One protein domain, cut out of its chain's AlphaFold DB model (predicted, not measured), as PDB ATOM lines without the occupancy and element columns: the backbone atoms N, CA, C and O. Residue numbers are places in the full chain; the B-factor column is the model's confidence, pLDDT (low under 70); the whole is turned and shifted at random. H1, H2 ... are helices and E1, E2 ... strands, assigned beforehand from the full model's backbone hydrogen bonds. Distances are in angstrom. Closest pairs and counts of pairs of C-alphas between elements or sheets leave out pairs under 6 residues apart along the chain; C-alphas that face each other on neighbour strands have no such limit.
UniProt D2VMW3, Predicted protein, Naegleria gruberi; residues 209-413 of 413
ATOM      1  N   ASP A 209     140.772 150.145 122.626       86.44
ATOM      2  CA  ASP A 209     140.278 149.101 121.730       86.44
ATOM      3  C   ASP A 209     140.226 147.713 122.397       86.44
ATOM      4  O   ASP A 209     139.436 146.856 121.986       86.44
ATOM      5  N   THR A 210     140.988 147.486 123.468       87.25
ATOM      6  CA  THR A 210     140.990 146.244 124.255       87.25
ATOM      7  C   THR A 210     139.808 146.200 125.217       87.25
ATOM      8  O   THR A 210     139.086 145.203 125.268       87.25
ATOM      9  N   THR A 211     139.565 147.279 125.958       88.19
ATOM     10  CA  THR A 211     138.512 147.336 126.983       88.19
ATOM     11  C   THR A 211     137.172 147.824 126.447       88.19
ATOM     12  O   THR A 211     136.159 147.647 127.114       88.19
ATOM     13  N   GLY A 212     137.158 148.440 125.265       91.00
ATOM     14  CA  GLY A 212     136.026 149.182 124.725       91.00
ATOM     15  C   GLY A 212     135.950 150.603 125.288       91.00
ATOM     16  O   GLY A 212     136.073 150.827 126.494       91.00
ATOM     17  N   ARG A 213     135.711 151.561 124.395       90.25
ATOM     18  CA  ARG A 213     135.577 152.990 124.669       90.25
ATOM     19  C   ARG A 213     134.173 153.331 125.193       90.25
ATOM     20  O   ARG A 213     133.169 152.807 124.705       90.25
ATOM     21  N   ARG A 214     134.095 154.217 126.192       88.75
ATOM     22  CA  ARG A 214     132.862 154.705 126.856       88.75
ATOM     23  C   ARG A 214     132.962 156.197 127.133       88.75
ATOM     24  O   ARG A 214     134.064 156.704 127.309       88.75
ATOM     25  N   MET A 215     131.833 156.893 127.255       80.31
ATOM     26  CA  MET A 215     131.855 158.265 127.776       80.31
ATOM     27  C   MET A 215     132.094 158.236 129.288       80.31
ATOM     28  O   MET A 215     131.384 157.543 130.015       80.31
ATOM     29  N   ALA A 216     133.065 158.999 129.784       75.25
ATOM     30  CA  ALA A 216     133.404 158.981 131.210       75.25
ATOM     31  C   ALA A 216     132.339 159.596 132.111       75.25
ATOM     32  O   ALA A 216     132.296 159.304 133.300       75.25
ATOM     33  N   ASN A 217     131.482 160.452 131.554       72.25
ATOM     34  CA  ASN A 217     130.328 160.988 132.269       72.25
ATOM     35  C   ASN A 217     129.212 159.940 132.458       72.25
ATOM     36  O   ASN A 217     128.170 160.266 133.018       72.25
ATOM     37  N   GLY A 218     129.402 158.708 131.967       78.75
ATOM     38  CA  GLY A 218     128.448 157.608 132.088       78.75
ATOM     39  C   GLY A 218     127.208 157.741 131.203       78.75
ATOM     40  O   GLY A 218     126.347 156.863 131.234       78.75
ATOM     41  N   VAL A 219     127.093 158.806 130.403       83.62
ATOM     42  CA  VAL A 219     126.003 158.931 129.435       83.62
ATOM     43  C   VAL A 219     126.251 157.902 128.326       83.62
ATOM     44  O   VAL A 219     127.367 157.740 127.839       83.62
ATOM     45  N   ALA A 220     125.219 157.162 127.936       87.25
ATOM     46  CA  ALA A 220     125.323 156.182 126.863       87.25
ATOM     47  C   ALA A 220     124.812 156.780 125.545       87.25
ATOM     48  O   ALA A 220     123.914 157.622 125.559       87.25
ATOM     49  N   LYS A 221     125.386 156.358 124.415       91.88
ATOM     50  CA  LYS A 221     124.933 156.739 123.067       91.88
ATOM     51  C   LYS A 221     124.272 155.557 122.378       91.88
ATOM     52  O   LYS A 221     124.759 154.435 122.515       91.88
ATOM     53  N   ALA A 222     123.197 155.790 121.633       92.31
ATOM     54  CA  ALA A 222     122.431 154.717 121.001       92.31
ATOM     55  C   ALA A 222     123.143 154.096 119.788       92.31
ATOM     56  O   ALA A 222     122.868 152.951 119.436       92.31
ATOM     57  N   SER A 223     124.071 154.822 119.160       94.38
ATOM     58  CA  SER A 223     124.798 154.378 117.968       94.38
ATOM     59  C   SER A 223     126.177 155.033 117.855       94.38
ATOM     60  O   SER A 223     126.484 156.012 118.542       94.38
ATOM     61  N   CYS A 224     127.010 154.523 116.944       95.00
ATOM     62  CA  CYS A 224     128.270 155.176 116.583       95.00
ATOM     63  C   CYS A 224     128.053 156.568 115.966       95.00
ATOM     64  O   CYS A 224     128.911 157.433 116.124       95.00
ATOM     65  N   LEU A 225     126.910 156.814 115.312       94.62
ATOM     66  CA  LEU A 225     126.585 158.125 114.753       94.62
ATOM     67  C   LEU A 225     126.388 159.162 115.857       94.62
ATOM     68  O   LEU A 225     126.913 160.264 115.751       94.62
ATOM     69  N   GLU A 226     125.702 158.814 116.944       92.38
ATOM     70  CA  GLU A 226     125.553 159.725 118.082       92.38
ATOM     71  C   GLU A 226     126.887 160.016 118.782       92.38
ATOM     72  O   GLU A 226     127.104 161.131 119.264       92.38
ATOM     73  N   PHE A 227     127.790 159.029 118.840       89.81
ATOM     74  CA  PHE A 227     129.165 159.258 119.287       89.81
ATOM     75  C   PHE A 227     129.891 160.229 118.361       89.81
ATOM     76  O   PHE A 227     130.479 161.191 118.839       89.81
ATOM     77  N   TYR A 228     129.810 160.010 117.049       89.62
ATOM     78  CA  TYR A 228     130.453 160.851 116.046       89.62
ATOM     79  C   TYR A 228     129.901 162.284 116.035       89.62
ATOM     80  O   TYR A 228     130.655 163.243 115.940       89.62
ATOM     81  N   GLN A 229     128.591 162.465 116.202       88.50
ATOM     82  CA  GLN A 229     127.972 163.791 116.279       88.50
ATOM     83  C   GLN A 229     128.351 164.535 117.561       88.50
ATOM     84  O   GLN A 229     128.556 165.745 117.532       88.50
ATOM     85  N   ALA A 230     128.453 163.822 118.686       82.94
ATOM     86  CA  ALA A 230     128.920 164.409 119.938       82.94
ATOM     87  C   ALA A 230     130.434 164.691 119.915       82.94
ATOM     88  O   ALA A 230     130.886 165.632 120.565       82.94
ATOM     89  N   TYR A 231     131.199 163.896 119.160       79.69
ATOM     90  CA  TYR A 231     132.655 163.962 119.062       79.69
ATOM     91  C   TYR A 231     133.115 163.675 117.621       79.69
ATOM     92  O   TYR A 231     133.514 162.548 117.318       79.69
ATOM     93  N   PRO A 232     133.128 164.687 116.730       70.44
ATOM     94  CA  PRO A 232     133.481 164.512 115.311       70.44
ATOM     95  C   PRO A 232     134.912 164.015 115.052       70.44
ATOM     96  O   PRO A 232     135.250 163.660 113.929       70.44
ATOM     97  N   TYR A 233     135.751 163.989 116.091       72.94
ATOM     98  CA  TYR A 233     137.134 163.504 116.063       72.94
ATOM     99  C   TYR A 233     137.302 162.122 116.710       72.94
ATOM    100  O   TYR A 233     138.429 161.698 116.951       72.94
ATOM    101  N   ALA A 234     136.206 161.436 117.056       79.06
ATOM    102  CA  ALA A 234     136.276 160.073 117.561       79.06
ATOM    103  C   ALA A 234     137.002 159.184 116.540       79.06
ATOM    104  O   ALA A 234     136.702 159.217 115.350       79.06
ATOM    105  N   GLU A 235     137.963 158.391 116.999       87.44
ATOM    106  CA  GLU A 235     138.687 157.464 116.132       87.44
ATOM    107  C   GLU A 235     137.841 156.224 115.851       87.44
ATOM    108  O   GLU A 235     136.999 155.827 116.666       87.44
ATOM    109  N   SER A 236     138.089 155.566 114.721       92.44
ATOM    110  CA  SER A 236     137.572 154.214 114.516       92.44
ATOM    111  C   SER A 236     138.108 153.284 115.607       92.44
ATOM    112  O   SER A 236     139.262 153.403 116.010       92.44
ATOM    113  N   GLY A 237     137.276 152.375 116.104       93.56
ATOM    114  CA  GLY A 237     137.650 151.523 117.231       93.56
ATOM    115  C   GLY A 237     136.453 150.849 117.879       93.56
ATOM    116  O   GLY A 237     135.350 150.840 117.328       93.56
ATOM    117  N   PHE A 238     136.660 150.278 119.061       95.00
ATOM    118  CA  PHE A 238     135.612 149.557 119.783       95.00
ATOM    119  C   PHE A 238     134.922 150.456 120.803       95.00
ATOM    120  O   PHE A 238     135.583 151.017 121.668       95.00
ATOM    121  N   TYR A 239     133.596 150.552 120.739       94.94
ATOM    122  CA  TYR A 239     132.784 151.413 121.600       94.94
ATOM    123  C   TYR A 239     131.632 150.630 122.213       94.94
ATOM    124  O   TYR A 239     131.072 149.738 121.581       94.94
ATOM    125  N   TYR A 240     131.237 150.995 123.429       94.94
ATOM    126  CA  TYR A 240     129.959 150.562 123.981       94.94
ATOM    127  C   TYR A 240     128.856 151.532 123.569       94.94
ATOM    128  O   TYR A 240     128.866 152.696 123.968       94.94
ATOM    129  N   ILE A 241     127.893 151.031 122.800       94.12
ATOM    130  CA  ILE A 241     126.637 151.727 122.506       94.12
ATOM    131  C   ILE A 241     125.514 151.137 123.356       94.12
ATOM    132  O   ILE A 241     125.599 150.001 123.816       94.12
ATOM    133  N   LYS A 242     124.434 151.888 123.542       93.62
ATOM    134  CA  LYS A 242     123.237 151.463 124.268       93.62
ATOM    135  C   LYS A 242     121.982 151.831 123.468       93.62
ATOM    136  O   LYS A 242     121.331 152.818 123.796       93.62
ATOM    137  N   PRO A 243     121.643 151.070 122.409       90.31
ATOM    138  CA  PRO A 243     120.488 151.366 121.556       90.31
ATOM    139  C   PRO A 243     119.148 151.334 122.299       90.31
ATOM    140  O   PRO A 243     118.198 152.001 121.906       90.31
ATOM    141  N   GLN A 244     119.068 150.533 123.366       84.56
ATOM    142  CA  GLN A 244     117.892 150.399 124.226       84.56
ATOM    143  C   GLN A 244     118.307 150.374 125.708       84.56
ATOM    144  O   GLN A 244     118.853 151.338 126.238       84.56
ATOM    145  N   THR A 245     118.056 149.268 126.410       85.12
ATOM    146  CA  THR A 245     118.326 149.107 127.844       85.12
ATOM    147  C   THR A 245     119.676 148.455 128.128       85.12
ATOM    148  O   THR A 245     120.219 148.654 129.215       85.12
ATOM    149  N   THR A 246     120.244 147.745 127.153       89.31
ATOM    150  CA  THR A 246     121.486 146.975 127.296       89.31
ATOM    151  C   THR A 246     122.609 147.595 126.480       89.31
ATOM    152  O   THR A 246     122.403 148.030 125.347       89.31
ATOM    153  N   GLU A 247     123.801 147.638 127.067       92.44
ATOM    154  CA  GLU A 247     125.006 148.051 126.357       92.44
ATOM    155  C   GLU A 247     125.553 146.917 125.497       92.44
ATOM    156  O   GLU A 247     125.598 145.760 125.914       92.44
ATOM    157  N   VAL A 248     126.028 147.270 124.311       93.44
ATOM    158  CA  VAL A 248     126.619 146.348 123.350       93.44
ATOM    159  C   VAL A 248     127.951 146.931 122.905       93.44
ATOM    160  O   VAL A 248     128.025 148.095 122.509       93.44
ATOM    161  N   LEU A 249     129.012 146.126 122.982       95.12
ATOM    162  CA  LEU A 249     130.286 146.489 122.376       95.12
ATOM    163  C   LEU A 249     130.148 146.356 120.861       95.12
ATOM    164  O   LEU A 249     129.766 145.294 120.387       95.12
ATOM    165  N   VAL A 250     130.493 147.395 120.114       95.88
ATOM    166  CA  VAL A 250     130.484 147.423 118.648       95.88
ATOM    167  C   VAL A 250     131.803 147.979 118.137       95.88
ATOM    168  O   VAL A 250     132.523 148.665 118.865       95.88
ATOM    169  N   TYR A 251     132.123 147.712 116.875       96.25
ATOM    170  CA  TYR A 251     133.151 148.481 116.185       96.25
ATOM    171  C   TYR A 251     132.501 149.683 115.498       96.25
ATOM    172  O   TYR A 251     131.564 149.520 114.711       96.25
ATOM    173  N   CYS A 252     132.998 150.878 115.800       95.81
ATOM    174  CA  CYS A 252     132.613 152.104 115.126       95.81
ATOM    175  C   CYS A 252     133.652 152.458 114.069       95.81
ATOM    176  O   CYS A 252     134.833 152.601 114.379       95.81
ATOM    177  N   ASN A 253     133.205 152.651 112.832       94.81
ATOM    178  CA  ASN A 253     134.011 153.255 111.786       94.81
ATOM    179  C   ASN A 253     133.687 154.754 111.722       94.81
ATOM    180  O   ASN A 253     132.608 155.157 111.280       94.81
ATOM    181  N   MET A 254     134.618 155.570 112.209       92.31
ATOM    182  CA  MET A 254     134.458 157.019 112.315       92.31
ATOM    183  C   MET A 254     135.083 157.782 111.144       92.31
ATOM    184  O   MET A 254     134.950 158.997 111.071       92.31
ATOM    185  N   THR A 255     135.739 157.092 110.208       89.88
ATOM    186  CA  THR A 255     136.537 157.734 109.154       89.88
ATOM    187  C   THR A 255     135.961 157.537 107.755       89.88
ATOM    188  O   THR A 255     135.948 158.477 106.960       89.88
ATOM    189  N   MET A 256     135.456 156.347 107.428       85.94
ATOM    190  CA  MET A 256     134.961 156.057 106.079       85.94
ATOM    191  C   MET A 256     133.669 156.821 105.776       85.94
ATOM    192  O   MET A 256     132.737 156.838 106.580       85.94
ATOM    193  N   SER A 257     133.620 157.452 104.599       85.25
ATOM    194  CA  SER A 257     132.435 158.116 104.030       85.25
ATOM    195  C   SER A 257     131.690 159.048 105.003       85.25
ATOM    196  O   SER A 257     130.456 159.090 105.025       85.25
ATOM    197  N   GLY A 258     132.427 159.792 105.833       87.00
ATOM    198  CA  GLY A 258     131.878 160.751 106.800       87.00
ATOM    199  C   GLY A 258     131.588 160.192 108.198       87.00
ATOM    200  O   GLY A 258     130.966 160.894 108.984       87.00
ATOM    201  N   GLY A 259     132.005 158.957 108.503       92.31
ATOM    202  CA  GLY A 259     132.051 158.424 109.868       92.31
ATOM    203  C   GLY A 259     130.706 158.059 110.504       92.31
ATOM    204  O   GLY A 259     129.653 158.097 109.868       92.31
ATOM    205  N   GLY A 260     130.748 157.655 111.777       95.12
ATOM    206  CA  GLY A 260     129.564 157.296 112.564       95.12
ATOM    207  C   GLY A 260     128.956 155.924 112.256       95.12
ATOM    208  O   GLY A 260     127.838 155.640 112.680       95.12
ATOM    209  N   PHE A 261     129.663 155.056 111.537       97.06
ATOM    210  CA  PHE A 261     129.149 153.753 111.119       97.06
ATOM    211  C   PHE A 261     129.292 152.694 112.213       97.06
ATOM    212  O   PHE A 261     130.384 152.447 112.714       97.06
ATOM    213  N   THR A 262     128.192 152.022 112.543       97.31
ATOM    214  CA  THR A 262     128.136 150.904 113.494       97.31
ATOM    215  C   THR A 262     128.275 149.586 112.744       97.31
ATOM    216  O   THR A 262     127.433 149.277 111.904       97.31
ATOM    217  N   PHE A 263     129.307 148.793 113.037       96.44
ATOM    218  CA  PHE A 263     129.475 147.455 112.465       96.44
ATOM    219  C   PHE A 263     128.420 146.500 113.017       96.44
ATOM    220  O   PHE A 263     128.382 146.270 114.222       96.44
ATOM    221  N   VAL A 264     127.579 145.912 112.170       95.88
ATOM    222  CA  VAL A 264     126.442 145.102 112.640       95.88
ATOM    223  C   VAL A 264     126.419 143.685 112.107       95.88
ATOM    224  O   VAL A 264     125.830 142.822 112.752       95.88
ATOM    225  N   ARG A 265     127.060 143.404 110.972       94.75
ATOM    226  CA  ARG A 265     127.001 142.074 110.361       94.75
ATOM    227  C   ARG A 265     128.297 141.707 109.676       94.75
ATOM    228  O   ARG A 265     128.914 142.523 108.997       94.75
ATOM    229  N   ARG A 266     128.630 140.432 109.814       94.44
ATOM    230  CA  ARG A 266     129.756 139.761 109.193       94.44
ATOM    231  C   ARG A 266     129.255 138.546 108.426       94.44
ATOM    232  O   ARG A 266     128.510 137.739 108.982       94.44
ATOM    233  N   VAL A 267     129.684 138.401 107.179       92.50
ATOM    234  CA  VAL A 267     129.452 137.212 106.352       92.50
ATOM    235  C   VAL A 267     130.806 136.628 105.972       92.50
ATOM    236  O   VAL A 267     131.668 137.350 105.471       92.50
ATOM    237  N   ALA A 268     130.995 135.334 106.219       92.12
ATOM    238  CA  ALA A 268     132.220 134.626 105.870       92.12
ATOM    239  C   ALA A 268     132.487 134.643 104.353       92.12
ATOM    240  O   ALA A 268     131.584 134.825 103.536       92.12
ATOM    241  N   ALA A 269     133.746 134.405 103.975       90.31
ATOM    242  CA  ALA A 269     134.157 134.260 102.578       90.31
ATOM    243  C   ALA A 269     133.395 133.121 101.876       90.31
ATOM    244  O   ALA A 269     133.028 133.233 100.707       90.31
ATOM    245  N   ALA A 270     133.107 132.044 102.614       86.88
ATOM    246  CA  ALA A 270     132.282 130.931 102.165       86.88
ATOM    247  C   ALA A 270     130.853 131.029 102.723       86.88
ATOM    248  O   ALA A 270     130.648 131.344 103.895       86.88
ATOM    249  N   GLY A 271     129.865 130.684 101.895       86.25
ATOM    250  CA  GLY A 271     128.453 130.684 102.279       86.25
ATOM    251  C   GLY A 271     127.775 132.051 102.158       86.25
ATOM    252  O   GLY A 271     128.288 132.970 101.515       86.25
ATOM    253  N   TRP A 272     126.580 132.160 102.736       86.69
ATOM    254  CA  TRP A 272     125.699 133.322 102.617       86.69
ATOM    255  C   TRP A 272     125.117 133.716 103.964       86.69
ATOM    256  O   TRP A 272     125.147 132.945 104.926       86.69
ATOM    257  N   TRP A 273     124.577 134.931 104.023       90.25
ATOM    258  CA  TRP A 273     123.792 135.353 105.168       90.25
ATOM    259  C   TRP A 273     122.590 134.398 105.345       90.25
ATOM    260  O   TRP A 273     121.888 134.115 104.374       90.25
ATOM    261  N   PRO A 274     122.368 133.832 106.547       89.19
ATOM    262  CA  PRO A 274     121.424 132.727 106.725       89.19
ATOM    263  C   PRO A 274     119.949 133.145 106.717       89.19
ATOM    264  O   PRO A 274     119.086 132.272 106.661       89.19
ATOM    265  N   LEU A 275     119.645 134.444 106.796       88.94
ATOM    266  CA  LEU A 275     118.279 134.960 106.867       88.94
ATOM    267  C   LEU A 275     117.966 135.805 105.634       88.94
ATOM    268  O   LEU A 275     118.766 136.644 105.239       88.94
ATOM    269  N   ASN A 276     116.770 135.661 105.079       85.50
ATOM    270  CA  ASN A 276     116.263 136.603 104.089       85.50
ATOM    271  C   ASN A 276     115.630 137.799 104.813       85.50
ATOM    272  O   ASN A 276     114.434 137.794 105.104       85.50
ATOM    273  N   ASP A 277     116.455 138.779 105.193       87.25
ATOM    274  CA  ASP A 277     116.001 139.971 105.917       87.25
ATOM    275  C   ASP A 277     116.120 141.268 105.113       87.25
ATOM    276  O   ASP A 277     115.670 142.303 105.595       87.25
ATOM    277  N   ASN A 278     116.706 141.234 103.911       86.38
ATOM    278  CA  ASN A 278     116.884 142.398 103.034       86.38
ATOM    279  C   ASN A 278     117.479 143.618 103.764       86.38
ATOM    280  O   ASN A 278     117.029 144.748 103.582       86.38
ATOM    281  N   PHE A 279     118.469 143.382 104.637       89.94
ATOM    282  CA  PHE A 279     119.084 144.390 105.516       89.94
ATOM    283  C   PHE A 279     118.139 145.011 106.567       89.94
ATOM    284  O   PHE A 279     118.488 146.007 107.213       89.94
ATOM    285  N   GLY A 280     116.978 144.398 106.799       87.81
ATOM    286  CA  GLY A 280     115.920 144.834 107.709       87.81
ATOM    287  C   GLY A 280     116.288 144.830 109.193       87.81
ATOM    288  O   GLY A 280     115.624 145.513 109.969       87.81
ATOM    289  N   GLY A 281     117.374 144.166 109.597       91.81
ATOM    290  CA  GLY A 281     117.903 144.294 110.960       91.81
ATOM    291  C   GLY A 281     118.008 143.013 111.754       91.81
ATOM    292  O   GLY A 281     118.400 143.082 112.915       91.81
ATOM    293  N   SER A 282     117.688 141.867 111.158       92.31
ATOM    294  CA  SER A 282     117.685 140.601 111.879       92.31
ATOM    295  C   SER A 282     119.107 140.193 112.271       92.31
ATOM    296  O   SER A 282     120.026 140.199 111.443       92.31
ATOM    297  N   GLY A 283     119.273 139.815 113.538       92.38
ATOM    298  CA  GLY A 283     120.504 139.224 114.058       92.38
ATOM    299  C   GLY A 283     120.604 137.727 113.751       92.38
ATOM    300  O   GLY A 283     119.603 137.064 113.490       92.38
ATOM    301  N   SER A 284     121.820 137.180 113.781       93.94
ATOM    302  CA  SER A 284     122.064 135.736 113.658       93.94
ATOM    303  C   SER A 284     123.407 135.352 114.273       93.94
ATOM    304  O   SER A 284     124.389 136.080 114.130       93.94
ATOM    305  N   GLY A 285     123.470 134.192 114.926       92.19
ATOM    306  CA  GLY A 285     124.677 133.715 115.605       92.19
ATOM    307  C   GLY A 285     125.092 134.575 116.806       92.19
ATOM    308  O   GLY A 285     124.347 135.432 117.279       92.19
ATOM    309  N   ILE A 286     126.298 134.326 117.322       91.75
ATOM    310  CA  ILE A 286     126.878 135.101 118.426       91.75
ATOM    311  C   ILE A 286     127.619 136.298 117.832       91.75
ATOM    312  O   ILE A 286     128.643 136.133 117.169       91.75
ATOM    313  N   TYR A 287     127.102 137.505 118.067       93.69
ATOM    314  CA  TYR A 287     127.732 138.738 117.601       93.69
ATOM    315  C   TYR A 287     129.116 138.926 118.243       93.69
ATOM    316  O   TYR A 287     129.247 138.949 119.466       93.69
ATOM    317  N   ASN A 288     130.152 139.065 117.409       93.06
ATOM    318  CA  ASN A 288     131.531 139.269 117.850       93.06
ATOM    319  C   ASN A 288     132.204 140.381 117.023       93.06
ATOM    320  O   ASN A 288     132.836 140.095 116.002       93.06
ATOM    321  N   PRO A 289     132.130 141.651 117.460       92.00
ATOM    322  CA  PRO A 289     132.624 142.784 116.680       92.00
ATOM    323  C   PRO A 289     134.137 142.739 116.430       92.00
ATOM    324  O   PRO A 289     134.612 143.433 115.541       92.00
ATOM    325  N   ARG A 290     134.909 141.942 117.183       91.25
ATOM    326  CA  ARG A 290     136.377 141.869 117.058       91.25
ATOM    327  C   ARG A 290     136.851 141.083 115.835       91.25
ATOM    328  O   ARG A 290     138.027 141.127 115.502       91.25
ATOM    329  N   SER A 291     135.940 140.404 115.149       85.81
ATOM    330  CA  SER A 291     136.241 139.509 114.031       85.81
ATOM    331  C   SER A 291     136.014 140.151 112.651       85.81
ATOM    332  O   SER A 291     135.592 139.465 111.720       85.81
ATOM    333  N   LEU A 292     136.284 141.455 112.500       73.50
ATOM    334  CA  LEU A 292     136.038 142.218 111.258       73.50
ATOM    335  C   LEU A 292     136.776 141.662 110.027       73.50
ATOM    336  O   LEU A 292     136.221 141.674 108.931       73.50
ATOM    337  N   SER A 293     137.996 141.148 110.209       69.69
ATOM    338  CA  SER A 293     138.832 140.569 109.144       69.69
ATOM    339  C   SER A 293     138.849 139.034 109.142       69.69
ATOM    340  O   SER A 293     139.532 138.410 108.331       69.69
ATOM    341  N   ALA A 294     138.109 138.384 110.046       76.31
ATOM    342  CA  ALA A 294     138.129 136.931 110.170       76.31
ATOM    343  C   ALA A 294     137.328 136.285 109.029       76.31
ATOM    344  O   ALA A 294     136.097 136.313 109.031       76.31
ATOM    345  N   ALA A 295     138.013 135.685 108.054       71.12
ATOM    346  CA  ALA A 295     137.414 135.168 106.817       71.12
ATOM    347  C   ALA A 295     136.364 134.049 107.010       71.12
ATOM    348  O   ALA A 295     135.538 133.838 106.127       71.12
ATOM    349  N   GLY A 296     136.373 133.341 108.146       83.81
ATOM    350  CA  GLY A 296     135.576 132.124 108.367       83.81
ATOM    351  C   GLY A 296     134.350 132.257 109.275       83.81
ATOM    352  O   GLY A 296     133.815 131.233 109.689       83.81
ATOM    353  N   VAL A 297     133.918 133.467 109.640       90.19
ATOM    354  CA  VAL A 297     132.808 133.655 110.594       90.19
ATOM    355  C   VAL A 297     131.635 134.413 109.980       90.19
ATOM    356  O   VAL A 297     131.833 135.374 109.242       90.19
ATOM    357  N   THR A 298     130.418 133.998 110.330       93.38
ATOM    358  CA  THR A 298     129.168 134.691 109.990       93.38
ATOM    359  C   THR A 298     128.400 134.972 111.273       93.38
ATOM    360  O   THR A 298     128.130 134.053 112.044       93.38
ATOM    361  N   PHE A 299     128.056 136.236 111.508       94.69
ATOM    362  CA  PHE A 299     127.240 136.669 112.643       94.69
ATOM    363  C   PHE A 299     126.583 138.020 112.343       94.69
ATOM    364  O   PHE A 299     127.034 138.770 111.477       94.69
ATOM    365  N   GLY A 300     125.548 138.379 113.092       94.38
ATOM    366  CA  GLY A 300     124.955 139.707 113.038       94.38
ATOM    367  C   GLY A 300     124.283 140.087 114.347       94.38
ATOM    368  O   GLY A 300     123.626 139.261 114.978       94.38
ATOM    369  N   LEU A 301     124.462 141.344 114.734       94.25
ATOM    370  CA  LEU A 301     123.704 141.992 115.792       94.25
ATOM    371  C   LEU A 301     122.255 142.150 115.320       94.25
ATOM    372  O   LEU A 301     122.037 142.453 114.150       94.25
ATOM    373  N   ASP A 302     121.271 141.974 116.200       93.69
ATOM    374  CA  ASP A 302     119.936 142.498 115.907       93.69
ATOM    375  C   ASP A 302     120.004 144.022 116.007       93.69
ATOM    376  O   ASP A 302     120.170 144.590 117.088       93.69
ATOM    377  N   TYR A 303     119.942 144.671 114.851       91.88
ATOM    378  CA  TYR A 303     120.054 146.114 114.730       91.88
ATOM    379  C   TYR A 303     118.729 146.769 114.355       91.88
ATOM    380  O   TYR A 303     118.723 147.959 114.050       91.88
ATOM    381  N   SER A 304     117.606 146.044 114.409       89.88
ATOM    382  CA  SER A 304     116.270 146.573 114.093       89.88
ATOM    383  C   SER A 304     115.949 147.859 114.866       89.88
ATOM    384  O   SER A 304     115.412 148.800 114.283       89.88
ATOM    385  N   ASN A 305     116.403 147.937 116.119       85.25
ATOM    386  CA  ASN A 305     116.187 149.050 117.042       85.25
ATOM    387  C   ASN A 305     117.279 150.134 117.030       85.25
ATOM    388  O   ASN A 305     117.197 151.080 117.808       85.25
ATOM    389  N   ILE A 306     118.310 150.009 116.189       90.69
ATOM    390  CA  ILE A 306     119.330 151.050 116.029       90.69
ATOM    391  C   ILE A 306     118.833 152.031 114.955       90.69
ATOM    392  O   ILE A 306     118.625 151.592 113.812       90.69
ATOM    393  N   PRO A 307     118.641 153.329 115.279       85.44
ATOM    394  CA  PRO A 307     118.293 154.344 114.291       85.44
ATOM    395  C   PRO A 307     119.325 154.366 113.165       85.44
ATOM    396  O   PRO A 307     120.527 154.373 113.430       85.44
ATOM    397  N   ARG A 308     118.846 154.322 111.920       92.94
ATOM    398  CA  ARG A 308     119.697 154.234 110.733       92.94
ATOM    399  C   ARG A 308     118.966 154.693 109.483       92.94
ATOM    400  O   ARG A 308     117.767 154.468 109.330       92.94
ATOM    401  N   THR A 309     119.720 155.277 108.570       95.38
ATOM    402  CA  THR A 309     119.254 155.702 107.245       95.38
ATOM    403  C   THR A 309     120.174 155.219 106.137       95.38
ATOM    404  O   THR A 309     119.736 155.105 104.995       95.38
ATOM    405  N   GLN A 310     121.426 154.894 106.460       96.06
ATOM    406  CA  GLN A 310     122.436 154.502 105.489       96.06
ATOM    407  C   GLN A 310     123.071 153.168 105.853       96.06
ATOM    408  O   GLN A 310     123.235 152.827 107.027       96.06
ATOM    409  N   VAL A 311     123.458 152.430 104.816       96.31
ATOM    410  CA  VAL A 311     124.173 151.162 104.919       96.31
ATOM    411  C   VAL A 311     125.468 151.273 104.127       96.31
ATOM    412  O   VAL A 311     125.456 151.615 102.943       96.31
ATOM    413  N   LEU A 312     126.579 150.980 104.792       96.94
ATOM    414  CA  LEU A 312     127.884 150.799 104.169       96.94
ATOM    415  C   LEU A 312     128.175 149.301 104.140       96.94
ATOM    416  O   LEU A 312     128.209 148.648 105.182       96.94
ATOM    417  N   ILE A 313     128.375 148.756 102.948       95.81
ATOM    418  CA  ILE A 313     128.725 147.349 102.747       95.81
ATOM    419  C   ILE A 313     130.145 147.324 102.215       95.81
ATOM    420  O   ILE A 313     130.454 148.065 101.283       95.81
ATOM    421  N   THR A 314     131.004 146.503 102.807       95.12
ATOM    422  CA  THR A 314     132.416 146.406 102.427       95.12
ATOM    423  C   THR A 314     132.847 144.953 102.321       95.12
ATOM    424  O   THR A 314     132.278 144.084 102.980       95.12
ATOM    425  N   THR A 315     133.906 144.673 101.572       93.94
ATOM    426  CA  THR A 315     134.665 143.432 101.752       93.94
ATOM    427  C   THR A 315     135.301 143.373 103.142       93.94
ATOM    428  O   THR A 315     135.368 144.382 103.855       93.94
ATOM    429  N   GLY A 316     135.745 142.189 103.563       91.25
ATOM    430  CA  GLY A 316     136.352 141.967 104.878       91.25
ATOM    431  C   GLY A 316     137.603 142.803 105.130       91.25
ATOM    432  O   GLY A 316     137.806 143.280 106.244       91.25
ATOM    433  N   ASP A 317     138.404 143.018 104.089       91.31
ATOM    434  CA  ASP A 317     139.576 143.900 104.098       91.31
ATOM    435  C   ASP A 317     139.256 145.378 103.793       91.31
ATOM    436  O   ASP A 317     140.132 146.233 103.898       91.31
ATOM    437  N   GLY A 318     138.006 145.689 103.434       91.31
ATOM    438  CA  GLY A 318     137.544 147.037 103.106       91.31
ATOM    439  C   GLY A 318     137.960 147.568 101.729       91.31
ATOM    440  O   GLY A 318     137.688 148.737 101.455       91.31
ATOM    441  N   VAL A 319     138.589 146.759 100.867       92.44
ATOM    442  CA  VAL A 319     139.043 147.178  99.526       92.44
ATOM    443  C   VAL A 319     137.870 147.605  98.642       92.44
ATOM    444  O   VAL A 319     137.909 148.680  98.038       92.44
ATOM    445  N   HIS A 320     136.794 146.815  98.616       93.44
ATOM    446  CA  HIS A 320     135.590 147.127  97.845       93.44
ATOM    447  C   HIS A 320     134.452 147.505  98.770       93.44
ATOM    448  O   HIS A 320     134.206 146.835  99.773       93.44
ATOM    449  N   TRP A 321     133.738 148.580  98.441       95.62
ATOM    450  CA  TRP A 321     132.641 149.053  99.274       95.62
ATOM    451  C   TRP A 321     131.617 149.876  98.501       95.62
ATOM    452  O   TRP A 321     131.931 150.500  97.487       95.62
ATOM    453  N   ILE A 322     130.389 149.898  99.017       96.50
ATOM    454  CA  ILE A 322     129.293 150.749  98.547       96.50
ATOM    455  C   ILE A 322     128.577 151.389  99.735       96.50
ATOM    456  O   ILE A 322     128.382 150.754 100.771       96.50
ATOM    457  N   LEU A 323     128.149 152.635  99.560       97.62
ATOM    458  CA  LEU A 323     127.303 153.368 100.491       97.62
ATOM    459  C   LEU A 323     125.958 153.670  99.830       97.62
ATOM    460  O   LEU A 323     125.907 154.258  98.750       97.62
ATOM    461  N   VAL A 324     124.868 153.306 100.494       96.62
ATOM    462  CA  VAL A 324     123.505 153.419  99.961       96.62
ATOM    463  C   VAL A 324     122.523 153.789 101.075       96.62
ATOM    464  O   VAL A 324     122.738 153.447 102.239       96.62
ATOM    465  N   ASN A 325     121.440 154.490 100.737       96.56
ATOM    466  CA  ASN A 325     120.326 154.670 101.673       96.56
ATOM    467  C   ASN A 325     119.569 153.345 101.887       96.56
ATOM    468  O   ASN A 325     119.340 152.588 100.942       96.56
ATOM    469  N   LEU A 326     119.185 153.063 103.133       93.31
ATOM    470  CA  LEU A 326     118.561 151.802 103.546       93.31
ATOM    471  C   LEU A 326     117.201 151.561 102.877       93.31
ATOM    472  O   LEU A 326     116.885 150.427 102.531       93.31
ATOM    473  N   ASP A 327     116.414 152.613 102.669       92.81
ATOM    474  CA  ASP A 327     115.096 152.558 102.025       92.81
ATOM    475  C   ASP A 327     115.152 151.944 100.617       92.81
ATOM    476  O   ASP A 327     114.262 151.181 100.222       92.81
ATOM    477  N   GLN A 328     116.243 152.201  99.890       93.00
ATOM    478  CA  GLN A 328     116.510 151.604  98.586       93.00
ATOM    479  C   GLN A 328     116.831 150.111  98.672       93.00
ATOM    480  O   GLN A 328     116.708 149.428  97.660       93.00
ATOM    481  N   LEU A 329     117.235 149.577  99.827       89.38
ATOM    482  CA  LEU A 329     117.516 148.147 100.006       89.38
ATOM    483  C   LEU A 329     116.327 147.369 100.566       89.38
ATOM    484  O   LEU A 329     116.226 146.179 100.290       89.38
ATOM    485  N   THR A 330     115.427 148.009 101.314       87.44
ATOM    486  CA  THR A 330     114.326 147.336 102.029       87.44
ATOM    487  C   THR A 330     112.989 147.351 101.284       87.44
ATOM    488  O   THR A 330     112.028 146.740 101.743       87.44
ATOM    489  N   SER A 331     112.892 148.052 100.152       83.38
ATOM    490  CA  SER A 331     111.655 148.212  99.373       83.38
ATOM    491  C   SER A 331     111.768 147.654  97.947       83.38
ATOM    492  O   SER A 331     112.868 147.514  97.405       83.38
ATOM    493  N   GLY A 332     110.620 147.357  97.322       81.00
ATOM    494  CA  GLY A 332     110.548 146.957  95.908       81.00
ATOM    495  C   GLY A 332     110.869 145.485  95.627       81.00
ATOM    496  O   GLY A 332     111.448 145.189  94.588       81.00
ATOM    497  N   TYR A 333     110.516 144.576  96.541       80.69
ATOM    498  CA  TYR A 333     110.599 143.122  96.337       80.69
ATOM    499  C   TYR A 333     109.244 142.556  95.893       80.69
ATOM    500  O   TYR A 333     108.210 143.031  96.364       80.69
ATOM    501  N   GLY A 334     109.232 141.525  95.034       65.75
ATOM    502  CA  GLY A 334     107.982 140.838  94.653       65.75
ATOM    503  C   GLY A 334     107.880 140.273  93.229       65.75
ATOM    504  O   GLY A 334     106.769 140.002  92.780       65.75
ATOM    505  N   GLY A 335     108.988 140.077  92.507       69.50
ATOM    506  CA  GLY A 335     109.019 139.467  91.165       69.50
ATOM    507  C   GLY A 335     110.447 139.107  90.741       69.50
ATOM    508  O   GLY A 335     111.369 139.374  91.491       69.50
ATOM    509  N   ASN A 336     110.684 138.540  89.553       74.19
ATOM    510  CA  ASN A 336     112.049 138.235  89.068       74.19
ATOM    511  C   ASN A 336     112.772 139.477  88.495       74.19
ATOM    512  O   ASN A 336     113.327 139.422  87.398       74.19
ATOM    513  N   ASP A 337     112.716 140.613  89.195       77.38
ATOM    514  CA  ASP A 337     113.280 141.873  88.712       77.38
ATOM    515  C   ASP A 337     114.771 141.981  89.047       77.38
ATOM    516  O   ASP A 337     115.163 142.220  90.192       77.38
ATOM    517  N   CYS A 338     115.589 141.809  88.011       84.25
ATOM    518  CA  CYS A 338     117.015 142.100  88.031       84.25
ATOM    519  C   CYS A 338     117.361 143.456  87.395       84.25
ATOM    520  O   CYS A 338     118.521 143.771  87.211       84.25
ATOM    521  N   THR A 339     116.384 144.290  87.047       85.38
ATOM    522  CA  THR A 339     116.597 145.588  86.383       85.38
ATOM    523  C   THR A 339     116.363 146.801  87.280       85.38
ATOM    524  O   THR A 339     116.614 147.932  86.848       85.38
ATOM    525  N   ALA A 340     115.925 146.583  88.523       88.75
ATOM    526  CA  ALA A 340     115.719 147.633  89.511       88.75
ATOM    527  C   ALA A 340     116.972 148.506  89.653       88.75
ATOM    528  O   ALA A 340     118.091 148.009  89.661       88.75
ATOM    529  N   THR A 341     116.795 149.819  89.773       91.88
ATOM    530  CA  THR A 341     117.909 150.768  89.891       91.88
ATOM    531  C   THR A 341     117.956 151.365  91.292       91.88
ATOM    532  O   THR A 341     116.932 151.813  91.805       91.88
ATOM    533  N   ILE A 342     119.143 151.395  91.899       94.00
ATOM    534  CA  ILE A 342     119.418 152.131  93.143       94.00
ATOM    535  C   ILE A 342     120.497 153.178  92.897       94.00
ATOM    536  O   ILE A 342     121.324 153.033  91.998       94.00
ATOM    537  N   THR A 343     120.517 154.212  93.730       97.25
ATOM    538  CA  THR A 343     121.583 155.215  93.760       97.25
ATOM    539  C   THR A 343     122.593 154.856  94.841       97.25
ATOM    540  O   THR A 343     122.246 154.809  96.024       97.25
ATOM    541  N   LEU A 344     123.848 154.643  94.450       97.31
ATOM    542  CA  LEU A 344     124.978 154.596  95.369       97.31
ATOM    543  C   LEU A 344     125.403 156.031  95.678       97.31
ATOM    544  O   LEU A 344     125.626 156.826  94.770       97.31
ATOM    545  N   LEU A 345     125.507 156.367  96.961       97.31
ATOM    546  CA  LEU A 345     125.960 157.686  97.411       97.31
ATOM    547  C   LEU A 345     127.471 157.843  97.230       97.31
ATOM    548  O   LEU A 345     127.957 158.938  96.965       97.31
ATOM    549  N   ALA A 346     128.195 156.739  97.399       96.31
ATOM    550  CA  ALA A 346     129.625 156.615  97.177       96.31
ATOM    551  C   ALA A 346     129.992 155.128  97.045       96.31
ATOM    552  O   ALA A 346     129.259 154.254  97.515       96.31
ATOM    553  N   SER A 347     131.137 154.837  96.438       95.75
ATOM    554  CA  SER A 347     131.705 153.486  96.374       95.75
ATOM    555  C   SER A 347     133.230 153.524  96.285       95.75
ATOM    556  O   SER A 347     133.815 154.590  96.084       95.75
ATOM    557  N   SER A 348     133.878 152.360  96.359       94.50
ATOM    558  CA  SER A 348     135.328 152.230  96.159       94.50
ATOM    559  C   SER A 348     135.817 152.763  94.804       94.50
ATOM    560  O   SER A 348     136.964 153.191  94.709       94.50
ATOM    561  N   ILE A 349     134.960 152.798  93.775       94.00
ATOM    562  CA  ILE A 349     135.310 153.305  92.433       94.00
ATOM    563  C   ILE A 349     134.877 154.760  92.190       94.00
ATOM    564  O   ILE A 349     135.384 155.411  91.282       94.00
ATOM    565  N   SER A 350     133.940 155.275  92.990       95.19
ATOM    566  CA  SER A 350     133.456 156.658  92.920       95.19
ATOM    567  C   SER A 350     133.184 157.177  94.337       95.19
ATOM    568  O   SER A 350     132.035 157.229  94.788       95.19
ATOM    569  N   PRO A 351     134.238 157.537  95.093       93.62
ATOM    570  CA  PRO A 351     134.117 157.816  96.525       93.62
ATOM    571  C   PRO A 351     133.403 159.135  96.845       93.62
ATOM    572  O   PRO A 351     132.927 159.309  97.962       93.62
ATOM    573  N   ASN A 352     133.326 160.054  95.877       92.75
ATOM    574  CA  ASN A 352     132.833 161.421  96.083       92.75
ATOM    575  C   ASN A 352     131.683 161.803  95.141       92.75
ATOM    576  O   ASN A 352     131.274 162.963  95.111       92.75
ATOM    577  N   THR A 353     131.192 160.880  94.313       95.25
ATOM    578  CA  THR A 353     130.181 161.197  93.299       95.25
ATOM    579  C   THR A 353     129.115 160.107  93.261       95.25
ATOM    580  O   THR A 353     129.437 158.973  92.894       95.25
ATOM    581  N   PRO A 354     127.861 160.436  93.627       97.38
ATOM    582  CA  PRO A 354     126.752 159.499  93.546       97.38
ATOM    583  C   PRO A 354     126.467 159.052  92.112       97.38
ATOM    584  O   PRO A 354     126.594 159.840  91.173       97.38
ATOM    585  N   TYR A 355     126.041 157.803  91.947       97.50
ATOM    586  CA  TYR A 355     125.682 157.232  90.648       97.50
ATOM    587  C   TYR A 355     124.728 156.045  90.804       97.50
ATOM    588  O   TYR A 355     124.609 155.464  91.883       97.50
ATOM    589  N   SER A 356     124.037 155.687  89.724       96.19
ATOM    590  CA  SER A 356     123.017 154.638  89.746       96.19
ATOM    591  C   SER A 356     123.524 153.313  89.184       96.19
ATOM    592  O   SER A 356     124.254 153.299  88.193       96.19
ATOM    593  N   VAL A 357     123.093 152.207  89.792       93.62
ATOM    594  CA  VAL A 357     123.406 150.837  89.360       93.62
ATOM    595  C   VAL A 357     122.160 149.958  89.366       93.62
ATOM    596  O   VAL A 357     121.245 150.158  90.171       93.62
ATOM    597  N   GLN A 358     122.137 148.968  88.474       91.25
ATOM    598  CA  GLN A 358     121.106 147.938  88.431       91.25
ATOM    599  C   GLN A 358     121.365 146.840  89.466       91.25
ATOM    600  O   GLN A 358     122.474 146.313  89.568       91.25
ATOM    601  N   VAL A 359     120.317 146.456  90.185       90.19
ATOM    602  CA  VAL A 359     120.307 145.444  91.244       90.19
ATOM    603  C   VAL A 359     119.209 144.424  90.993       90.19
ATOM    604  O   VAL A 359     118.230 144.708  90.304       90.19
ATOM    605  N   CYS A 360     119.353 143.248  91.595       88.62
ATOM    606  CA  CYS A 360     118.314 142.228  91.567       88.62
ATOM    607  C   CYS A 360     117.603 142.105  92.913       88.62
ATOM    608  O   CYS A 360     118.258 141.999  93.947       88.62
ATOM    609  N   LYS A 361     116.263 142.151  92.895       87.94
ATOM    610  CA  LYS A 361     115.383 142.163  94.077       87.94
ATOM    611  C   LYS A 361     114.246 141.153  93.927       87.94
ATOM    612  O   LYS A 361     113.083 141.516  93.747       87.94
ATOM    613  N   ARG A 362     114.569 139.861  94.015       85.31
ATOM    614  CA  ARG A 362     113.591 138.791  93.753       85.31
ATOM    615  C   ARG A 362     112.755 138.439  94.977       85.31
ATOM    616  O   ARG A 362     111.602 138.036  94.851       85.31
ATOM    617  N   GLY A 363     113.312 138.642  96.167       74.75
ATOM    618  CA  GLY A 363     112.600 138.613  97.448       74.75
ATOM    619  C   GLY A 363     112.472 137.230  98.079       74.75
ATOM    620  O   GLY A 363     112.192 137.148  99.268       74.75
ATOM    621  N   ASN A 364     112.747 136.157  97.333       76.81
ATOM    622  CA  ASN A 364     112.665 134.772  97.815       76.81
ATOM    623  C   ASN A 364     114.036 134.084  97.966       76.81
ATOM    624  O   ASN A 364     114.080 132.879  98.208       76.81
ATOM    625  N   PHE A 365     115.146 134.818  97.834       80.56
ATOM    626  CA  PHE A 365     116.501 134.261  97.903       80.56
ATOM    627  C   PHE A 365     117.344 134.975  98.965       80.56
ATOM    628  O   PHE A 365     117.378 136.199  99.012       80.56
ATOM    629  N   ASN A 366     118.076 134.212  99.784       77.44
ATOM    630  CA  ASN A 366     118.937 134.748 100.856       77.44
ATOM    631  C   ASN A 366     120.111 135.606 100.348       77.44
ATOM    632  O   ASN A 366     120.730 136.341 101.112       77.44
ATOM    633  N   GLU A 367     120.463 135.462  99.074       79.31
ATOM    634  CA  GLU A 367     121.517 136.228  98.409       79.31
ATOM    635  C   GLU A 367     121.012 137.576  97.864       79.31
ATOM    636  O   GLU A 367     121.806 138.382  97.392       79.31
ATOM    637  N   ASP A 368     119.703 137.829  97.893       85.62
ATOM    638  CA  ASP A 368     119.160 139.112  97.468       85.62
ATOM    639  C   ASP A 368     119.390 140.182  98.555       85.62
ATOM    640  O   ASP A 368     119.498 139.865  99.745       85.62
ATOM    641  N   PRO A 369     119.447 141.466  98.173       88.50
ATOM    642  CA  PRO A 369     119.557 141.971  96.807       88.50
ATOM    643  C   PRO A 369     120.954 141.755  96.209       88.50
ATOM    644  O   PRO A 369     121.949 141.736  96.923       88.50
ATOM    645  N   TRP A 370     121.052 141.673  94.884       89.69
ATOM    646  CA  TRP A 370     122.349 141.659  94.197       89.69
ATOM    647  C   TRP A 370     122.950 143.063  94.166       89.69
ATOM    648  O   TRP A 370     122.386 143.956  93.537       89.69
ATOM    649  N   LEU A 371     124.084 143.258  94.837       91.56
ATOM    650  CA  LEU A 371     124.753 144.545  95.001       91.56
ATOM    651  C   LEU A 371     126.195 144.485  94.496       91.56
ATOM    652  O   LEU A 371     126.985 143.623  94.883       91.56
ATOM    653  N   THR A 372     126.553 145.452  93.662       91.00
ATOM    654  CA  THR A 372     127.904 145.661  93.137       91.00
ATOM    655  C   THR A 372     128.072 147.142  92.778       91.00
ATOM    656  O   THR A 372     127.152 147.945  92.943       91.00
ATOM    657  N   THR A 373     129.253 147.530  92.307       92.56
ATOM    658  CA  THR A 373     129.565 148.889  91.861       92.56
ATOM    659  C   THR A 373     129.213 149.146  90.392       92.56
ATOM    660  O   THR A 373     129.395 150.274  89.943       92.56
ATOM    661  N   HIS A 374     128.709 148.147  89.653       90.06
ATOM    662  CA  HIS A 374     128.415 148.210  88.213       90.06
ATOM    663  C   HIS A 374     127.043 147.601  87.861       90.06
ATOM    664  O   HIS A 374     126.421 146.924  88.669       90.06
ATOM    665  N   ASN A 375     126.564 147.800  86.631       89.25
ATOM    666  CA  ASN A 375     125.372 147.096  86.145       89.25
ATOM    667  C   ASN A 375     125.685 145.619  85.884       89.25
ATOM    668  O   ASN A 375     126.583 145.315  85.096       89.25
ATOM    669  N   HIS A 376     124.904 144.715  86.479       81.44
ATOM    670  CA  HIS A 376     125.229 143.288  86.471       81.44
ATOM    671  C   HIS A 376     124.943 142.538  85.156       81.44
ATOM    672  O   HIS A 376     125.505 141.475  84.925       81.44
ATOM    673  N   PHE A 377     124.154 143.103  84.236       74.56
ATOM    674  CA  PHE A 377     123.848 142.461  82.945       74.56
ATOM    675  C   PHE A 377     125.003 142.443  81.938       74.56
ATOM    676  O   PHE A 377     124.976 141.653  80.996       74.56
ATOM    677  N   TYR A 378     125.996 143.318  82.097       67.56
ATOM    678  CA  TYR A 378     127.126 143.438  81.163       67.56
ATOM    679  C   TYR A 378     128.379 142.704  81.644       67.56
ATOM    680  O   TYR A 378     129.435 142.787  81.022       67.56
ATOM    681  N   MET A 379     128.261 142.008  82.766       69.50
ATOM    682  CA  MET A 379     129.361 141.364  83.458       69.50
ATOM    683  C   MET A 379     129.528 139.942  82.895       69.50
ATOM    684  O   MET A 379     128.630 139.110  83.003       69.50
ATOM    685  N   THR A 380     130.651 139.667  82.229       69.44
ATOM    686  CA  THR A 380     130.931 138.362  81.587       69.44
ATOM    687  C   THR A 380     132.109 137.614  82.217       69.44
ATOM    688  O   THR A 380     132.359 136.460  81.868       69.44
ATOM    689  N   THR A 381     132.825 138.251  83.148       75.69
ATOM    690  CA  THR A 381     134.018 137.734  83.838       75.69
ATOM    691  C   THR A 381     134.100 138.301  85.247       75.69
ATOM    692  O   THR A 381     133.769 139.465  85.435       75.69
ATOM    693  N   ASP A 382     134.632 137.541  86.197       83.75
ATOM    694  CA  ASP A 382     134.763 137.950  87.599       83.75
ATOM    695  C   ASP A 382     136.223 138.084  88.005       83.75
ATOM    696  O   ASP A 382     137.069 137.269  87.626       83.75
ATOM    697  N   SER A 383     136.537 139.191  88.669       86.75
ATOM    698  CA  SER A 383     137.905 139.676  88.834       86.75
ATOM    699  C   SER A 383     138.006 140.742  89.921       86.75
ATOM    700  O   SER A 383     137.013 141.273  90.410       86.75
ATOM    701  N   GLU A 384     139.233 141.162  90.212       89.56
ATOM    702  CA  GLU A 384     139.494 142.297  91.095       89.56
ATOM    703  C   GLU A 384     138.830 143.597  90.619       89.56
ATOM    704  O   GLU A 384     138.304 144.364  91.419       89.56
ATOM    705  N   SER A 385     138.796 143.834  89.305       84.94
ATOM    706  CA  SER A 385     138.139 145.016  88.739       84.94
ATOM    707  C   SER A 385     136.618 144.979  88.861       84.94
ATOM    708  O   SER A 385     135.961 146.001  88.655       84.94
ATOM    709  N   HIS A 386     136.050 143.799  89.118       83.25
ATOM    710  CA  HIS A 386     134.648 143.568  88.861       83.25
ATOM    711  C   HIS A 386     134.130 142.260  89.463       83.25
ATOM    712  O   HIS A 386     134.483 141.187  88.977       83.25
ATOM    713  N   SER A 387     133.256 142.368  90.464       89.69
ATOM    714  CA  SER A 387     132.625 141.226  91.127       89.69
ATOM    715  C   SER A 387     131.320 141.632  91.817       89.69
ATOM    716  O   SER A 387     131.013 142.826  91.933       89.69
ATOM    717  N   MET A 388     130.554 140.664  92.320       89.31
ATOM    718  CA  MET A 388     129.453 140.949  93.239       89.31
ATOM    719  C   MET A 388     129.988 141.202  94.642       89.31
ATOM    720  O   MET A 388     130.756 140.417  95.199       89.31
ATOM    721  N   LEU A 389     129.524 142.292  95.250       90.69
ATOM    722  CA  LEU A 389     129.766 142.555  96.664       90.69
ATOM    723  C   LEU A 389     128.762 141.786  97.534       90.69
ATOM    724  O   LEU A 389     129.099 141.301  98.609       90.69
ATOM    725  N   TRP A 390     127.527 141.649  97.061       90.62
ATOM    726  CA  TRP A 390     126.486 140.843  97.688       90.62
ATOM    727  C   TRP A 390     125.614 140.212  96.603       90.62
ATOM    728  O   TRP A 390     125.272 140.875  95.630       90.62
ATOM    729  N   GLY A 391     125.221 138.956  96.779       87.44
ATOM    730  CA  GLY A 391     124.335 138.253  95.859       87.44
ATOM    731  C   GLY A 391     125.021 137.447  94.768       87.44
ATOM    732  O   GLY A 391     126.243 137.374  94.719       87.44
ATOM    733  N   GLU A 392     124.188 136.821  93.935       82.00
ATOM    734  CA  GLU A 392     124.559 135.790  92.960       82.00
ATOM    735  C   GLU A 392     125.258 134.600  93.662       82.00
ATOM    736  O   GLU A 392     126.477 134.548  93.822       82.00
ATOM    737  N   SER A 393     124.465 133.654  94.194       75.00
ATOM    738  CA  SER A 393     125.020 132.432  94.814       75.00
ATOM    739  C   SER A 393     125.196 131.270  93.848       75.00
ATOM    740  O   SER A 393     125.943 130.334  94.144       75.00
ATOM    741  N   SER A 394     124.466 131.309  92.736       72.75
ATOM    742  CA  SER A 394     124.333 130.218  91.779       72.75
ATOM    743  C   SER A 394     125.520 130.083  90.834       72.75
ATOM    744  O   SER A 394     125.753 128.992  90.313       72.75
ATOM    745  N   ASN A 395     126.274 131.153  90.608       73.00
ATOM    746  CA  ASN A 395     127.421 131.173  89.730       73.00
ATOM    747  C   ASN A 395     128.689 131.376  90.563       73.00
ATOM    748  O   ASN A 395     128.970 132.418  91.149       73.00
ATOM    749  N   THR A 396     129.503 130.325  90.595       64.88
ATOM    750  CA  THR A 396     130.743 130.263  91.376       64.88
ATOM    751  C   THR A 396     131.776 131.322  90.983       64.88
ATOM    752  O   THR A 396     132.741 131.510  91.718       64.88
ATOM    753  N   TYR A 397     131.574 131.997  89.849       66.81
ATOM    754  CA  TYR A 397     132.392 133.092  89.335       66.81
ATOM    755  C   TYR A 397     131.739 134.460  89.539       66.81
ATOM    756  O   TYR A 397     131.838 135.274  88.648       66.81
ATOM    757  N   TRP A 398     130.955 134.717  90.576       80.25
ATOM    758  CA  TRP A 398     130.490 136.077  90.899       80.25
ATOM    759  C   TRP A 398     130.772 136.545  92.323       80.25
ATOM    760  O   TRP A 398     130.752 137.756  92.542       80.25
ATOM    761  N   PRO A 399     131.070 135.669  93.306       85.38
ATOM    762  CA  PRO A 399     131.441 136.121  94.632       85.38
ATOM    763  C   PRO A 399     132.956 136.349  94.791       85.38
ATOM    764  O   PRO A 399     133.405 136.308  95.936       85.38
ATOM    765  N   TYR A 400     133.756 136.556  93.728       89.94
ATOM    766  CA  TYR A 400     135.216 136.737  93.846       89.94
ATOM    767  C   TYR A 400     135.613 137.797  94.872       89.94
ATOM    768  O   TYR A 400     136.499 137.534  95.681       89.94
ATOM    769  N   TRP A 401     134.948 138.959  94.920       92.00
ATOM    770  CA  TRP A 401     135.262 139.954  95.949       92.00
ATOM    771  C   TRP A 401     135.020 139.405  97.354       92.00
ATOM    772  O   TRP A 401     135.890 139.489  98.215       92.00
ATOM    773  N   LYS A 402     133.875 138.763  97.600       90.50
ATOM    774  CA  LYS A 402     133.604 138.131  98.898       90.50
ATOM    775  C   LYS A 402     134.627 137.038  99.224       90.50
ATOM    776  O   LYS A 402     135.060 136.943 100.368       90.50
ATOM    777  N   THR A 403     134.992 136.178  98.280       89.69
ATOM    778  CA  THR A 403     135.870 135.031  98.558       89.69
ATOM    779  C   THR A 403     137.329 135.455  98.725       89.69
ATOM    780  O   THR A 403     137.971 135.028  99.684       89.69
ATOM    781  N   SER A 404     137.829 136.332  97.854       91.31
ATOM    782  CA  SER A 404     139.229 136.774  97.815       91.31
ATOM    783  C   SER A 404     139.558 137.849  98.851       91.31
ATOM    784  O   SER A 404     140.689 137.905  99.323       91.31
ATOM    785  N   HIS A 405     138.571 138.640  99.283       92.38
ATOM    786  CA  HIS A 405     138.762 139.725 100.260       92.38
ATOM    787  C   HIS A 405     138.201 139.392 101.640       92.38
ATOM    788  O   HIS A 405     137.809 140.265 102.421       92.38
ATOM    789  N   GLY A 406     138.143 138.094 101.936       91.25
ATOM    790  CA  GLY A 406     137.803 137.593 103.252       91.25
ATOM    791  C   GLY A 406     136.417 138.035 103.694       91.25
ATOM    792  O   GLY A 406     136.297 138.634 104.746       91.25
ATOM    793  N   GLY A 407     135.361 137.734 102.948       92.62
ATOM    794  CA  GLY A 407     133.962 137.925 103.343       92.62
ATOM    795  C   GLY A 407     133.420 139.344 103.157       92.62
ATOM    796  O   GLY A 407     134.040 140.178 102.506       92.62
ATOM    797  N   ILE A 408     132.265 139.620 103.772       93.94
ATOM    798  CA  ILE A 408     131.566 140.913 103.719       93.94
ATOM    799  C   ILE A 408     131.287 141.447 105.124       93.94
ATOM    800  O   ILE A 408     130.933 140.695 106.036       93.94
ATOM    801  N   ASN A 409     131.410 142.759 105.279       95.31
ATOM    802  CA  ASN A 409     131.038 143.521 106.460       95.31
ATOM    803  C   ASN A 409     129.887 144.469 106.118       95.31
ATOM    804  O   ASN A 409     129.867 145.083 105.053       95.31
ATOM    805  N   VAL A 410     128.937 144.613 107.038       95.75
ATOM    806  CA  VAL A 410     127.841 145.580 106.922       95.75
ATOM    807  C   VAL A 410     127.880 146.512 108.116       95.75
ATOM    808  O   VAL A 410     127.917 146.076 109.274       95.75
ATOM    809  N   PHE A 411     127.818 147.799 107.814       97.19
ATOM    810  CA  PHE A 411     127.724 148.874 108.776       97.19
ATOM    811  C   PHE A 411     126.468 149.702 108.529       97.19
ATOM    812  O   PHE A 411     126.016 149.839 107.393       97.19
ATOM    813  N   ILE A 412     125.931 150.291 109.592       97.06
ATOM    814  CA  ILE A 412     124.751 151.161 109.548       97.06
ATOM    815  C   ILE A 412     125.037 152.501 110.223       97.06
ATOM    816  O   ILE A 412     125.840 152.555 111.158       97.06
ATOM    817  N   ARG A 413     124.369 153.568 109.785       94.94
ATOM    818  CA  ARG A 413     124.327 154.842 110.514       94.94
ATOM    819  C   ARG A 413     123.029 155.594 110.291       94.94
ATOM    820  O   ARG A 413     122.408 155.418 109.212       94.94
TER     821      ARG A 413
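What this domain is: This is residues 209 to 413 of the 413 residues of the protein "Predicted protein" of Naegleria gruberi (UniProt D2VMW3). With little regular structure, loops fold about one strongly twisted antiparallel sheet, E1-E2-E3-E8-E4-E5-E6-E7, with helix H1 standing up near E1. The 205 printed residues, mixed in class, under half in named elements, hold three named helices and eight strands, H1-E1-E2-E3-E4-E5-H2-E6-E7-H3-E8 along the chain. It is compact, radius of gyration of the C-alphas 16.5 A, and elongated, 55 by 33 by 32 A.

Where its parts are: The strands are E1, residues 237-241, E2, 248-253, E3, 261-267, E8, 408-412, E4, 310-315, E5, 321-325, E6, 340-347, 18.4 A long, and E7, 355-359. H1, 224-230, begins at C-alpha (128.270, 155.176, 116.583), H2 is 327-330, H3 400-404, and E8 ends at (124.751, 151.161, 109.548).

How they stand to each other: E1, E2 and E3 form a meander of successive antiparallel neighbours, with N 239 and O 250 within hydrogen-bond range, 2.9 A. H1 is on the sheet, its Cys 224 C-alpha 5.3 A from that of Thr 262; H2 and H3 only graze it. In H1 and H3 every O i to N i+4 pair is within range; H2 is too short.

The domain as a whole: The printed part has no cut, long links E3 to E4 and E7 to H3, and 8 residues under pLDDT 70.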